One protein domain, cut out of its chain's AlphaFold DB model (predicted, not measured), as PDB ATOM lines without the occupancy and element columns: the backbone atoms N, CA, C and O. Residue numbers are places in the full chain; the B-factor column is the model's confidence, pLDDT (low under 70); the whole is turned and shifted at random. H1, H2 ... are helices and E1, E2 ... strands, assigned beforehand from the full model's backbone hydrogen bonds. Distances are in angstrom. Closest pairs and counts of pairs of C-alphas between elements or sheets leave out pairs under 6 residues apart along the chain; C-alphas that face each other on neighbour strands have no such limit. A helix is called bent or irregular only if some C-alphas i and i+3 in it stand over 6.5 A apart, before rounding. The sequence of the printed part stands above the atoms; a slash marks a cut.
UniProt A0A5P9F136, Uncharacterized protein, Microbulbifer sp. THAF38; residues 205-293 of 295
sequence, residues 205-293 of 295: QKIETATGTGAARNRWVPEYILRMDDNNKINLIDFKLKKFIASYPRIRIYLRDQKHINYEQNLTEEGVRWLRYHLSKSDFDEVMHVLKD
ATOM      1  N   GLN A 205      21.594  27.614  13.603       94.75
ATOM      2  CA  GLN A 205      20.959  26.551  14.384       94.75
ATOM      3  C   GLN A 205      19.864  27.079  15.304       94.75
ATOM      4  O   GLN A 205      18.878  26.387  15.570       94.75
ATOM      5  N   LYS A 206      20.051  28.286  15.844       94.06
ATOM      6  CA  LYS A 206      19.147  28.840  16.848       94.06
ATOM      7  C   LYS A 206      19.051  30.354  16.751       94.06
ATOM      8  O   LYS A 206      20.052  31.032  16.534       94.06
ATOM      9  N   ILE A 207      17.848  30.870  16.960       92.88
ATOM     10  CA  ILE A 207      17.572  32.297  17.101       92.88
ATOM     11  C   ILE A 207      17.089  32.533  18.523       92.88
ATOM     12  O   ILE A 207      16.074  31.979  18.940       92.88
ATOM     13  N   GLU A 208      17.839  33.342  19.264       91.38
ATOM     14  CA  GLU A 208      17.501  33.745  20.625       91.38
ATOM     15  C   GLU A 208      17.066  35.210  20.607       91.38
ATOM     16  O   GLU A 208      17.855  36.100  20.279       91.38
ATOM     17  N   THR A 209      15.808  35.468  20.958       89.56
ATOM     18  CA  THR A 209      15.328  36.826  21.219       89.56
ATOM     19  C   THR A 209      15.274  37.056  22.717       89.56
ATOM     20  O   THR A 209      14.723  36.250  23.468       89.56
ATOM     21  N   ALA A 210      15.853  38.158  23.180       85.69
ATOM     22  CA  ALA A 210      15.877  38.460  24.602       85.69
ATOM     23  C   ALA A 210      15.678  39.945  24.881       85.69
ATOM     24  O   ALA A 210      15.941  40.819  24.053       85.69
ATOM     25  N   THR A 211      15.219  40.229  26.092       82.88
ATOM     26  CA  THR A 211      15.465  41.521  26.729       82.88
ATOM     27  C   THR A 211      16.569  41.285  27.745       82.88
ATOM     28  O   THR A 211      16.285  40.798  28.837       82.88
ATOM     29  N   GLY A 212      17.818  41.553  27.371       68.81
ATOM     30  CA  GLY A 212      18.985  41.346  28.231       68.81
ATOM     31  C   GLY A 212      19.282  42.568  29.095       68.81
ATOM     32  O   GLY A 212      18.942  43.696  28.734       68.81
ATOM     33  N   THR A 213      19.926  42.370  30.248       64.19
ATOM     34  CA  THR A 213      20.584  43.470  30.961       64.19
ATOM     35  C   THR A 213      21.886  43.768  30.225       64.19
ATOM     36  O   THR A 213      22.819  42.970  30.235       64.19
ATOM     37  N   GLY A 214      21.950  44.904  29.531       56.66
ATOM     38  CA  GLY A 214      23.154  45.312  28.811       56.66
ATOM     39  C   GLY A 214      24.361  45.457  29.749       56.66
ATOM     40  O   GLY A 214      24.239  45.428  30.974       56.66
ATOM     41  N   ALA A 215      25.547  45.708  29.184       50.09
ATOM     42  CA  ALA A 215      26.804  45.847  29.937       50.09
ATOM     43  C   ALA A 215      26.752  46.861  31.109       50.09
ATOM     44  O   ALA A 215      27.543  46.783  32.049       50.09
ATOM     45  N   ALA A 216      25.799  47.800  31.090       49.56
ATOM     46  CA  ALA A 216      25.440  48.608  32.247       49.56
ATOM     47  C   ALA A 216      24.311  47.921  33.034       49.56
ATOM     48  O   ALA A 216      23.192  47.842  32.532       49.56
ATOM     49  N   ARG A 217      24.582  47.532  34.293       51.50
ATOM     50  CA  ARG A 217      23.700  46.775  35.220       51.50
ATOM     51  C   ARG A 217      22.244  47.274  35.402       51.50
ATOM     52  O   ARG A 217      21.495  46.616  36.103       51.50
ATOM     53  N   ASN A 218      21.825  48.370  34.765       60.69
ATOM     54  CA  ASN A 218      20.488  48.976  34.867       60.69
ATOM     55  C   ASN A 218      19.843  49.332  33.505       60.69
ATOM     56  O   ASN A 218      18.910  50.137  33.463       60.69
ATOM     57  N   ARG A 219      20.354  48.826  32.375       69.56
ATOM     58  CA  ARG A 219      19.753  49.075  31.052       69.56
ATOM     59  C   ARG A 219      19.303  47.764  30.440       69.56
ATOM     60  O   ARG A 219      20.120  46.866  30.288       69.56
ATOM     61  N   TRP A 220      18.031  47.684  30.069       78.25
ATOM     62  CA  TRP A 220      17.526  46.559  29.294       78.25
ATOM     63  C   TRP A 220      17.703  46.857  27.807       78.25
ATOM     64  O   TRP A 220      17.302  47.921  27.337       78.25
ATOM     65  N   VAL A 221      18.339  45.949  27.077       83.00
ATOM     66  CA  VAL A 221      18.614  46.101  25.646       83.00
ATOM     67  C   VAL A 221      17.903  44.964  24.910       83.00
ATOM     68  O   VAL A 221      17.921  43.829  25.390       83.00
ATOM     69  N   PRO A 222      17.210  45.250  23.796       86.06
ATOM     70  CA  PRO A 222      16.655  44.193  22.968       86.06
ATOM     71  C   PRO A 222      17.796  43.438  22.276       86.06
ATOM     72  O   PRO A 222      18.736  44.053  21.780       86.06
ATOM     73  N   GLU A 223      17.705  42.115  22.229       89.31
ATOM     74  CA  GLU A 223      18.718  41.241  21.634       89.31
ATOM     75  C   GLU A 223      18.074  40.319  20.595       89.31
ATOM     76  O   GLU A 223      16.979  39.792  20.808       89.31
ATOM     77  N   TYR A 224      18.760  40.144  19.464       90.81
ATOM     78  CA  TYR A 224      18.395  39.192  18.416       90.81
ATOM     79  C   TYR A 224      19.653  38.433  18.021       90.81
ATOM     80  O   TYR A 224      20.435  38.882  17.178       90.81
ATOM     81  N   ILE A 225      19.885  37.317  18.701       91.94
ATOM     82  CA  ILE A 225      21.128  36.565  18.621       91.94
ATOM     83  C   ILE A 225      20.928  35.394  17.669       91.94
ATOM     84  O   ILE A 225      20.141  34.486  17.930       91.94
ATOM     85  N   LEU A 226      21.688  35.404  16.580       93.00
ATOM     86  CA  LEU A 226      21.882  34.234  15.742       93.00
ATOM     87  C   LEU A 226      22.959  33.358  16.372       93.00
ATOM     88  O   LEU A 226      24.057  33.843  16.657       93.00
ATOM     89  N   ARG A 227      22.658  32.077  16.571       94.75
ATOM     90  CA  ARG A 227      23.655  31.063  16.901       94.75
ATOM     91  C   ARG A 227      23.903  30.172  15.708       94.75
ATOM     92  O   ARG A 227      22.976  29.538  15.199       94.75
ATOM     93  N   MET A 228      25.159  30.154  15.303       94.25
ATOM     94  CA  MET A 228      25.647  29.364  14.188       94.25
ATOM     95  C   MET A 228      25.930  27.926  14.626       94.25
ATOM     96  O   MET A 228      25.819  27.578  15.806       94.25
ATOM     97  N   ASP A 229      26.267  27.078  13.663       93.12
ATOM     98  CA  ASP A 229      26.504  25.653  13.854       93.12
ATOM     99  C   ASP A 229      27.783  25.314  14.618       93.12
ATOM    100  O   ASP A 229      27.842  24.311  15.329       93.12
ATOM    101  N   ASP A 230      28.760  26.206  14.548       92.19
ATOM    102  CA  ASP A 230      29.975  26.231  15.359       92.19
ATOM    103  C   ASP A 230      29.785  26.884  16.744       92.19
ATOM    104  O   ASP A 230      30.751  27.060  17.490       92.19
ATOM    105  N   ASN A 231      28.538  27.212  17.114       89.44
ATOM    106  CA  ASN A 231      28.148  27.880  18.356       89.44
ATOM    107  C   ASN A 231      28.630  29.344  18.477       89.44
ATOM    108  O   ASN A 231      28.523  29.935  19.561       89.44
ATOM    109  N   ASN A 232      29.093  29.965  17.384       90.06
ATOM    110  CA  ASN A 232      29.332  31.403  17.350       90.06
ATOM    111  C   ASN A 232      28.020  32.183  17.464       90.06
ATOM    112  O   ASN A 232      26.973  31.790  16.942       90.06
ATOM    113  N   LYS A 233      28.076  33.306  18.188       91.00
ATOM    114  CA  LYS A 233      26.914  34.153  18.478       91.00
ATOM    115  C   LYS A 233      27.048  35.498  17.791       91.00
ATOM    116  O   LYS A 233      28.046  36.190  17.982       91.00
ATOM    117  N   ILE A 234      26.009  35.902  17.070       90.12
ATOM    118  CA  ILE A 234      25.963  37.180  16.359       90.12
ATOM    119  C   ILE A 234      24.676  37.909  16.741       90.12
ATOM    120  O   ILE A 234      23.587  37.513  16.329       90.12
ATOM    121  N   ASN A 235      24.788  38.977  17.531       88.81
ATOM    122  CA  ASN A 235      23.637  39.784  17.935       88.81
ATOM    123  C   ASN A 235      23.344  40.885  16.915       88.81
ATOM    124  O   ASN A 235      24.022  41.900  16.908       88.81
ATOM    125  N   LEU A 236      22.302  40.739  16.100       87.06
ATOM    126  CA  LEU A 236      21.977  41.687  15.031       87.06
ATOM    127  C   LEU A 236      21.455  43.051  15.517       87.06
ATOM    128  O   LEU A 236      21.464  44.011  14.742       87.06
ATOM    129  N   ILE A 237      21.004  43.160  16.773       82.56
ATOM    130  CA  ILE A 237      20.438  44.407  17.315       82.56
ATOM    131  C   ILE A 237      21.506  45.346  17.877       82.56
ATOM    132  O   ILE A 237      21.323  46.569  17.804       82.56
ATOM    133  N   ASP A 238      22.627  44.804  18.365       71.62
ATOM    134  CA  ASP A 238      23.712  45.568  19.006       71.62
ATOM    135  C   ASP A 238      24.190  46.756  18.161       71.62
ATOM    136  O   ASP A 238      24.638  47.777  18.675       71.62
ATOM    137  N   PHE A 239      24.031  46.659  16.846       63.41
ATOM    138  CA  PHE A 239      24.677  47.544  15.896       63.41
ATOM    139  C   PHE A 239      23.890  48.814  15.544       63.41
ATOM    140  O   PHE A 239      24.502  49.809  15.151       63.41
ATOM    141  N   LYS A 240      22.550  48.785  15.656       78.25
ATOM    142  CA  LYS A 240      21.599  49.921  15.554       78.25
ATOM    143  C   LYS A 240      20.178  49.381  15.431       78.25
ATOM    144  O   LYS A 240      19.744  49.016  14.337       78.25
ATOM    145  N   LEU A 241      19.416  49.480  16.516       83.50
ATOM    146  CA  LEU A 241      18.021  49.039  16.588       83.50
ATOM    147  C   LEU A 241      17.173  49.477  15.381       83.50
ATOM    148  O   LEU A 241      16.555  48.648  14.727       83.50
ATOM    149  N   LYS A 242      17.211  50.765  15.013       85.56
ATOM    150  CA  LYS A 242      16.419  51.300  13.889       85.56
ATOM    151  C   LYS A 242      16.796  50.710  12.532       85.56
ATOM    152  O   LYS A 242      15.922  50.451  11.713       85.56
ATOM    153  N   LYS A 243      18.095  50.507  12.281       85.25
ATOM    154  CA  LYS A 243      18.552  49.888  11.029       85.25
ATOM    155  C   LYS A 243      18.124  48.429  10.977       85.25
ATOM    156  O   LYS A 243      17.625  47.985   9.954       85.25
ATOM    157  N   PHE A 244      18.286  47.714  12.088       88.31
ATOM    158  CA  PHE A 244      17.862  46.327  12.188       88.31
ATOM    159  C   PHE A 244      16.355  46.176  11.948       88.31
ATOM    160  O   PHE A 244      15.975  45.386  11.094       88.31
ATOM    161  N   ILE A 245      15.510  46.977  12.609       89.25
ATOM    162  CA  ILE A 245      14.050  46.948  12.409       89.25
ATOM    163  C   ILE A 245      13.688  47.186  10.937       89.25
ATOM    164  O   ILE A 245      12.901  46.433  10.372       89.25
ATOM    165  N   ALA A 246      14.302  48.183  10.289       88.50
ATOM    166  CA  ALA A 246      14.059  48.468   8.874       88.50
ATOM    167  C   ALA A 246      14.480  47.306   7.948       88.50
ATOM    168  O   ALA A 246      13.839  47.052   6.928       88.50
ATOM    169  N   SER A 247      15.547  46.592   8.305       89.00
ATOM    170  CA  SER A 247      16.081  45.452   7.555       89.00
ATOM    171  C   SER A 247      15.379  44.123   7.875       89.00
ATOM    172  O   SER A 247      15.411  43.204   7.053       89.00
ATOM    173  N   TYR A 248      14.716  44.011   9.031       91.19
ATOM    174  CA  TYR A 248      14.139  42.769   9.548       91.19
ATOM    175  C   TYR A 248      13.157  42.079   8.590       91.19
ATOM    176  O   TYR A 248      13.315  40.877   8.377       91.19
ATOM    177  N   PRO A 249      12.207  42.776   7.926       90.31
ATOM    178  CA  PRO A 249      11.292  42.123   6.992       90.31
ATOM    179  C   PRO A 249      12.010  41.372   5.869       90.31
ATOM    180  O   PRO A 249      11.543  40.321   5.443       90.31
ATOM    181  N   ARG A 250      13.161  41.882   5.408       89.94
ATOM    182  CA  ARG A 250      13.981  41.212   4.389       89.94
ATOM    183  C   ARG A 250      14.728  40.018   4.971       89.94
ATOM    184  O   ARG A 250      14.753  38.975   4.336       89.94
ATOM    185  N   ILE A 251      15.287  40.150   6.175       90.00
ATOM    186  CA  ILE A 251      15.972  39.052   6.879       90.00
ATOM    187  C   ILE A 251      15.004  37.883   7.120       90.00
ATOM    188  O   ILE A 251      15.335  36.735   6.837       90.00
ATOM    189  N   ARG A 252      13.773  38.182   7.553       89.94
ATOM    190  CA  ARG A 252      12.724  37.192   7.831       89.94
ATOM    191  C   ARG A 252      12.399  36.305   6.629       89.94
ATOM    192  O   ARG A 252      12.120  35.128   6.823       89.94
ATOM    193  N   ILE A 253      12.448  36.839   5.405       90.00
ATOM    194  CA  ILE A 253      12.196  36.060   4.179       90.00
ATOM    195  C   ILE A 253      13.161  34.874   4.096       90.00
ATOM    196  O   ILE A 253      12.730  33.762   3.825       90.00
ATOM    197  N   TYR A 254      14.441  35.093   4.401       88.25
ATOM    198  CA  TYR A 254      15.463  34.048   4.318       88.25
ATOM    199  C   TYR A 254      15.406  33.054   5.481       88.25
ATOM    200  O   TYR A 254      15.744  31.887   5.301       88.25
ATOM    201  N   LEU A 255      14.957  33.505   6.657       88.06
ATOM    202  CA  LEU A 255      14.817  32.671   7.854       88.06
ATOM    203  C   LEU A 255      13.567  31.784   7.825       88.06
ATOM    204  O   LEU A 255      13.602  30.663   8.326       88.06
ATOM    205  N   ARG A 256      12.469  32.262   7.228       85.38
ATOM    206  CA  ARG A 256      11.176  31.559   7.201       85.38
ATOM    207  C   ARG A 256      11.258  30.180   6.549       85.38
ATOM    208  O   ARG A 256      10.559  29.261   6.967       85.38
ATOM    209  N   ASP A 257      12.113  30.037   5.544       79.44
ATOM    210  CA  ASP A 257      12.243  28.791   4.789       79.44
ATOM    211  C   ASP A 257      13.149  27.758   5.495       79.44
ATOM    212  O   ASP A 257      13.242  26.606   5.065       79.44
ATOM    213  N   GLN A 258      13.775  28.127   6.619       85.94
ATOM    214  CA  GLN A 258      14.710  27.282   7.362       85.94
ATOM    215  C   GLN A 258      14.014  26.528   8.507       85.94
ATOM    216  O   GLN A 258      13.932  26.988   9.643       85.94
ATOM    217  N   LYS A 259      13.545  25.308   8.225       85.50
ATOM    218  CA  LYS A 259      12.821  24.467   9.205       85.50
ATOM    219  C   LYS A 259      13.673  23.929  10.364       85.50
ATOM    220  O   LYS A 259      13.118  23.378  11.307       85.50
ATOM    221  N   HIS A 260      14.998  24.019  10.269       89.44
ATOM    222  CA  HIS A 260      15.933  23.476  11.263       89.44
ATOM    223  C   HIS A 260      16.291  24.478  12.371       89.44
ATOM    224  O   HIS A 260      16.986  24.109  13.315       89.44
ATOM    225  N   ILE A 261      15.842  25.730  12.255       91.94
ATOM    226  CA  ILE A 261      16.154  26.778  13.224       91.94
ATOM    227  C   ILE A 261      15.310  26.581  14.481       91.94
ATOM    228  O   ILE A 261      14.080  26.603  14.432       91.94
ATOM    229  N   ASN A 262      15.976  26.455  15.627       91.75
ATOM    230  CA  ASN A 262      15.322  26.486  16.928       91.75
ATOM    231  C   ASN A 262      15.087  27.935  17.368       91.75
ATOM    232  O   ASN A 262      16.020  28.733  17.413       91.75
ATOM    233  N   TYR A 263      13.858  28.272  17.746       90.94
ATOM    234  CA  TYR A 263      13.522  29.602  18.249       90.94
ATOM    235  C   TYR A 263      13.418  29.563  19.772       90.94
ATOM    236  O   TYR A 263      12.670  28.760  20.327       90.94
ATOM    237  N   GLU A 264      14.166  30.428  20.453       91.06
ATOM    238  CA  GLU A 264      14.051  30.636  21.895       91.06
ATOM    239  C   GLU A 264      13.756  32.103  22.184       91.06
ATOM    240  O   GLU A 264      14.390  33.010  21.643       91.06
ATOM    241  N   GLN A 265      12.800  32.324  23.076       90.44
ATOM    242  CA  GLN A 265      12.366  33.646  23.476       90.44
ATOM    243  C   GLN A 265      12.522  33.805  24.988       90.44
ATOM    244  O   GLN A 265      11.920  33.066  25.765       90.44
ATOM    245  N   ASN A 266      13.293  34.806  25.405       88.75
ATOM    246  CA  ASN A 266      13.546  35.134  26.803       88.75
ATOM    247  C   ASN A 266      13.249  36.618  27.077       88.75
ATOM    248  O   ASN A 266      14.143  37.452  27.249       88.75
ATOM    249  N   LEU A 267      11.960  36.962  27.061       88.25
ATOM    250  CA  LEU A 267      11.484  38.312  27.363       88.25
ATOM    251  C   LEU A 267      11.104  38.402  28.841       88.25
ATOM    252  O   LEU A 267      10.119  37.803  29.274       88.25
ATOM    253  N   THR A 268      11.857  39.179  29.612       89.00
ATOM    254  CA  THR A 268      11.557  39.421  31.026       89.00
ATOM    255  C   THR A 268      10.515  40.531  31.161       89.00
ATOM    256  O   THR A 268      10.517  41.508  30.406       89.00
ATOM    257  N   GLU A 269       9.618  40.428  32.148       89.81
ATOM    258  CA  GLU A 269       8.620  41.481  32.396       89.81
ATOM    259  C   GLU A 269       9.273  42.841  32.677       89.81
ATOM    260  O   GLU A 269       8.803  43.880  32.206       89.81
ATOM    261  N   GLU A 270      10.377  42.829  33.426       88.50
ATOM    262  CA  GLU A 270      11.167  44.021  33.728       88.50
ATOM    263  C   GLU A 270      11.762  44.641  32.461       88.50
ATOM    264  O   GLU A 270      11.653  45.855  32.272       88.50
ATOM    265  N   GLY A 271      12.310  43.820  31.559       87.62
ATOM    266  CA  GLY A 271      12.865  44.270  30.289       87.62
ATOM    267  C   GLY A 271      11.815  44.884  29.374       87.62
ATOM    268  O   GLY A 271      11.997  45.996  28.877       87.62
ATOM    269  N   VAL A 272      10.662  44.230  29.220       91.12
ATOM    270  CA  VAL A 272       9.546  44.762  28.422       91.12
ATOM    271  C   VAL A 272       9.024  46.079  29.001       91.12
ATOM    272  O   VAL A 272       8.770  47.031  28.257       91.12
ATOM    273  N   ARG A 273       8.883  46.173  30.330       91.25
ATOM    274  CA  ARG A 273       8.455  47.407  31.007       91.25
ATOM    275  C   ARG A 273       9.462  48.533  30.795       91.25
ATOM    276  O   ARG A 273       9.058  49.662  30.522       91.25
ATOM    277  N   TRP A 274      10.753  48.227  30.893       90.19
ATOM    278  CA  TRP A 274      11.815  49.194  30.654       90.19
ATOM    279  C   TRP A 274      11.783  49.706  29.212       90.19
ATOM    280  O   TRP A 274      11.779  50.921  29.012       90.19
ATOM    281  N   LEU A 275      11.672  48.815  28.220       89.06
ATOM    282  CA  LEU A 275      11.582  49.196  26.805       89.06
ATOM    283  C   LEU A 275      10.372  50.092  26.538       89.06
ATOM    284  O   LEU A 275      10.509  51.115  25.873       89.06
ATOM    285  N   ARG A 276       9.209  49.767  27.115       92.19
ATOM    286  CA  ARG A 276       7.995  50.589  26.991       92.19
ATOM    287  C   ARG A 276       8.183  52.011  27.525       92.19
ATOM    288  O   ARG A 276       7.565  52.933  27.008       92.19
ATOM    289  N   TYR A 277       8.992  52.186  28.569       91.75
ATOM    290  CA  TYR A 277       9.245  53.498  29.169       91.75
ATOM    291  C   TYR A 277      10.280  54.325  28.389       91.75
ATOM    292  O   TYR A 277      10.214  55.551  28.399       91.75
ATOM    293  N   HIS A 278      11.238  53.669  27.725       88.19
ATOM    294  CA  HIS A 278      12.387  54.340  27.102       88.19
ATOM    295  C   HIS A 278      12.291  54.476  25.578       88.19
ATOM    296  O   HIS A 278      13.046  55.255  24.994       88.19
ATOM    297  N   LEU A 279      11.392  53.741  24.926       87.75
ATOM    298  CA  LEU A 279      11.131  53.848  23.494       87.75
ATOM    299  C   LEU A 279       9.867  54.669  23.231       87.75
ATOM    300  O   LEU A 279       8.955  54.729  24.056       87.75
ATOM    301  N   SER A 280       9.792  55.289  22.050       90.31
ATOM    302  CA  SER A 280       8.520  55.837  21.580       90.31
ATOM    303  C   SER A 280       7.513  54.697  21.391       90.31
ATOM    304  O   SER A 280       7.906  53.552  21.172       90.31
ATOM    305  N   LYS A 281       6.208  54.991  21.444       90.94
ATOM    306  CA  LYS A 281       5.171  53.961  21.253       90.94
ATOM    307  C   LYS A 281       5.368  53.183  19.941       90.94
ATOM    308  O   LYS A 281       5.315  51.962  19.958       90.94
ATOM    309  N   SER A 282       5.658  53.891  18.845       89.94
ATOM    310  CA  SER A 282       5.917  53.285  17.532       89.94
ATOM    311  C   SER A 282       7.149  52.382  17.554       89.94
ATOM    312  O   SER A 282       7.063  51.230  17.142       89.94
ATOM    313  N   ASP A 283       8.275  52.876  18.085       87.62
ATOM    314  CA  ASP A 283       9.510  52.085  18.160       87.62
ATOM    315  C   ASP A 283       9.310  50.850  19.060       87.62
ATOM    316  O   ASP A 283       9.790  49.768  18.745       87.62
ATOM    317  N   PHE A 284       8.589  50.984  20.178       91.44
ATOM    318  CA  PHE A 284       8.279  49.865  21.068       91.44
ATOM    319  C   PHE A 284       7.457  48.788  20.358       91.44
ATOM    320  O   PHE A 284       7.806  47.612  20.440       91.44
ATOM    321  N   ASP A 285       6.387  49.177  19.664       92.00
ATOM    322  CA  ASP A 285       5.516  48.234  18.964       92.00
ATOM    323  C   ASP A 285       6.290  47.485  17.861       92.00
ATOM    324  O   ASP A 285       6.170  46.264  17.752       92.00
ATOM    325  N   GLU A 286       7.161  48.177  17.116       91.12
ATOM    326  CA  GLU A 286       8.044  47.570  16.108       91.12
ATOM    327  C   GLU A 286       9.059  46.597  16.727       91.12
ATOM    328  O   GLU A 286       9.210  45.469  16.256       91.12
ATOM    329  N   VAL A 287       9.731  46.992  17.812       89.44
ATOM    330  CA  VAL A 287      10.681  46.122  18.525       89.44
ATOM    331  C   VAL A 287       9.986  44.879  19.050       89.44
ATOM    332  O   VAL A 287      10.473  43.768  18.861       89.44
ATOM    333  N   MET A 288       8.839  45.051  19.703       92.94
ATOM    334  CA  MET A 288       8.096  43.933  20.268       92.94
ATOM    335  C   MET A 288       7.526  43.024  19.188       92.94
ATOM    336  O   MET A 288       7.467  41.820  19.422       92.94
ATOM    337  N   HIS A 289       7.138  43.568  18.032       91.62
ATOM    338  CA  HIS A 289       6.770  42.761  16.875       91.62
ATOM    339  C   HIS A 289       7.935  41.850  16.483       91.62
ATOM    340  O   HIS A 289       7.738  40.649  16.405       91.62
ATOM    341  N   VAL A 290       9.153  42.383  16.334       89.12
ATOM    342  CA  VAL A 290      10.330  41.571  15.978       89.12
ATOM    343  C   VAL A 290      10.696  40.551  17.061       89.12
ATOM    344  O   VAL A 290      10.918  39.386  16.757       89.12
ATOM    345  N   LEU A 291      10.733  40.952  18.334       88.06
ATOM    346  CA  LEU A 291      11.128  40.057  19.432       88.06
ATOM    347  C   LEU A 291      10.116  38.937  19.710       88.06
ATOM    348  O   LEU A 291      10.477  37.920  20.308       88.06
ATOM    349  N   LYS A 292       8.847  39.139  19.334       90.00
ATOM    350  CA  LYS A 292       7.769  38.147  19.455       90.00
ATOM    351  C   LYS A 292       7.498  37.367  18.182       90.00
ATOM    352  O   LYS A 292       6.687  36.448  18.219       90.00
ATOM    353  N   ASP A 293       8.141  37.732  17.085       82.19
ATOM    354  CA  ASP A 293       7.961  37.056  15.816       82.19
ATOM    355  C   ASP A 293       8.715  35.723  15.833       82.19
ATOM    356  O   ASP A 293       9.916  35.651  15.582       82.19
TER     357      ASP A 293
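AT A GLANCE: This is residues 205 to 293 of the 295 residues of an uncharacterized protein of Microbulbifer sp. THAF38 (UniProt A0A5P9F136). A twisted wall of four strands has three helices gathered to one side of it: H3 over the inner strands E1 and E2, H2 near the closed end of the E1 and E2 hairpin, and H1 packed on H3 by its residues 245 to 248 while it only grazes the sheet. The printed part has 89 residues, with four named strands and three named helices in the order E1, E2, E3, H1, E4, H2, H3. The sheet runs E3, E2, E1, E4 and is mixed: E1 and E4 are parallel, the other neighbours antiparallel. The class is mixed, helices and strands; the whole is compact, with a radius of gyration of the C-alphas of 13.0 A and a rounded outline of 35 by 26 by 22 A.

IN THESE COORDINATES: E1, residues 205 to 213, begins with C-alpha 205 at (20.959, 26.551, 14.384), spans 23.7 A and bends by 56 degrees at residue 210. E2, residues 220 to 228, spans 24.3 A, and E3, residues 233 to 235, follows. H1, residues 241 to 256, begins with C-alpha 241 at (18.021, 49.039, 16.588) and spans 21.0 A; it is irregular, with C-alphas 246 and 249 7.2 A apart, and has a kink of 53 degrees near residue 250. E4 is residues 262 to 266, 13.2 A, and H2 is residues 269 to 278, 14.4 A. H3, residues 281 to 292, spans 16.1 A and ends with C-alpha 292 at (7.769, 38.147, 19.455).

HOW THE PARTS SIT: E1, E2 and E3 form a meander, each strand the antiparallel neighbour of the one before; N 208 and O 225 are 2.9 A apart, and N 234 and O 226 are 2.9 A apart. E4 is parallel to E1, at 7 degrees, with N 209 and O 264 2.9 A apart. E3, H1 and E4 make a split strand-helix-strand unit, two strands running the same way with E2 and E1 between them, and its crossover is right-handed. H3 is on the sheet at a height of 10.9 A, over E2 and E1, and runs along the strands, only just, at 29 degrees to E1 on the local plane; its closest C-alphas to E1 are those of Leu 291 and Thr 209, 5.6 A. H2 is on the sheet at a height of 8.4 A, slantwise to the strands at 48 degrees to E2 on the local plane; the C-alphas of Gly 271 and Thr 211, its closest to E1, are 5.2 A apart. H1 touches H3 with residues 245 to 248 alone, the closest C-alphas being those of Ile 245 and Val 287, 7.0 A, at a shallow tilt of 31 degrees, the same way. H2 and H3 are close but not clearly touching, with the C-alphas of Arg 276 and Phe 284 6.0 A apart, and run opposite ways. H1 and H2 are apart. In H2 and H3 every O i to N i+4 pair is within hydrogen-bond range; in H1 8 of 12 are.

THE WHOLE: The C-alphas farthest apart are those of Asp 230 and Lys 281, 37.7 A. The printed part has no cut, and no link is long. The mean pLDDT of the printed part is 85.8; residues 212 to 219 and residue 239 are under 70.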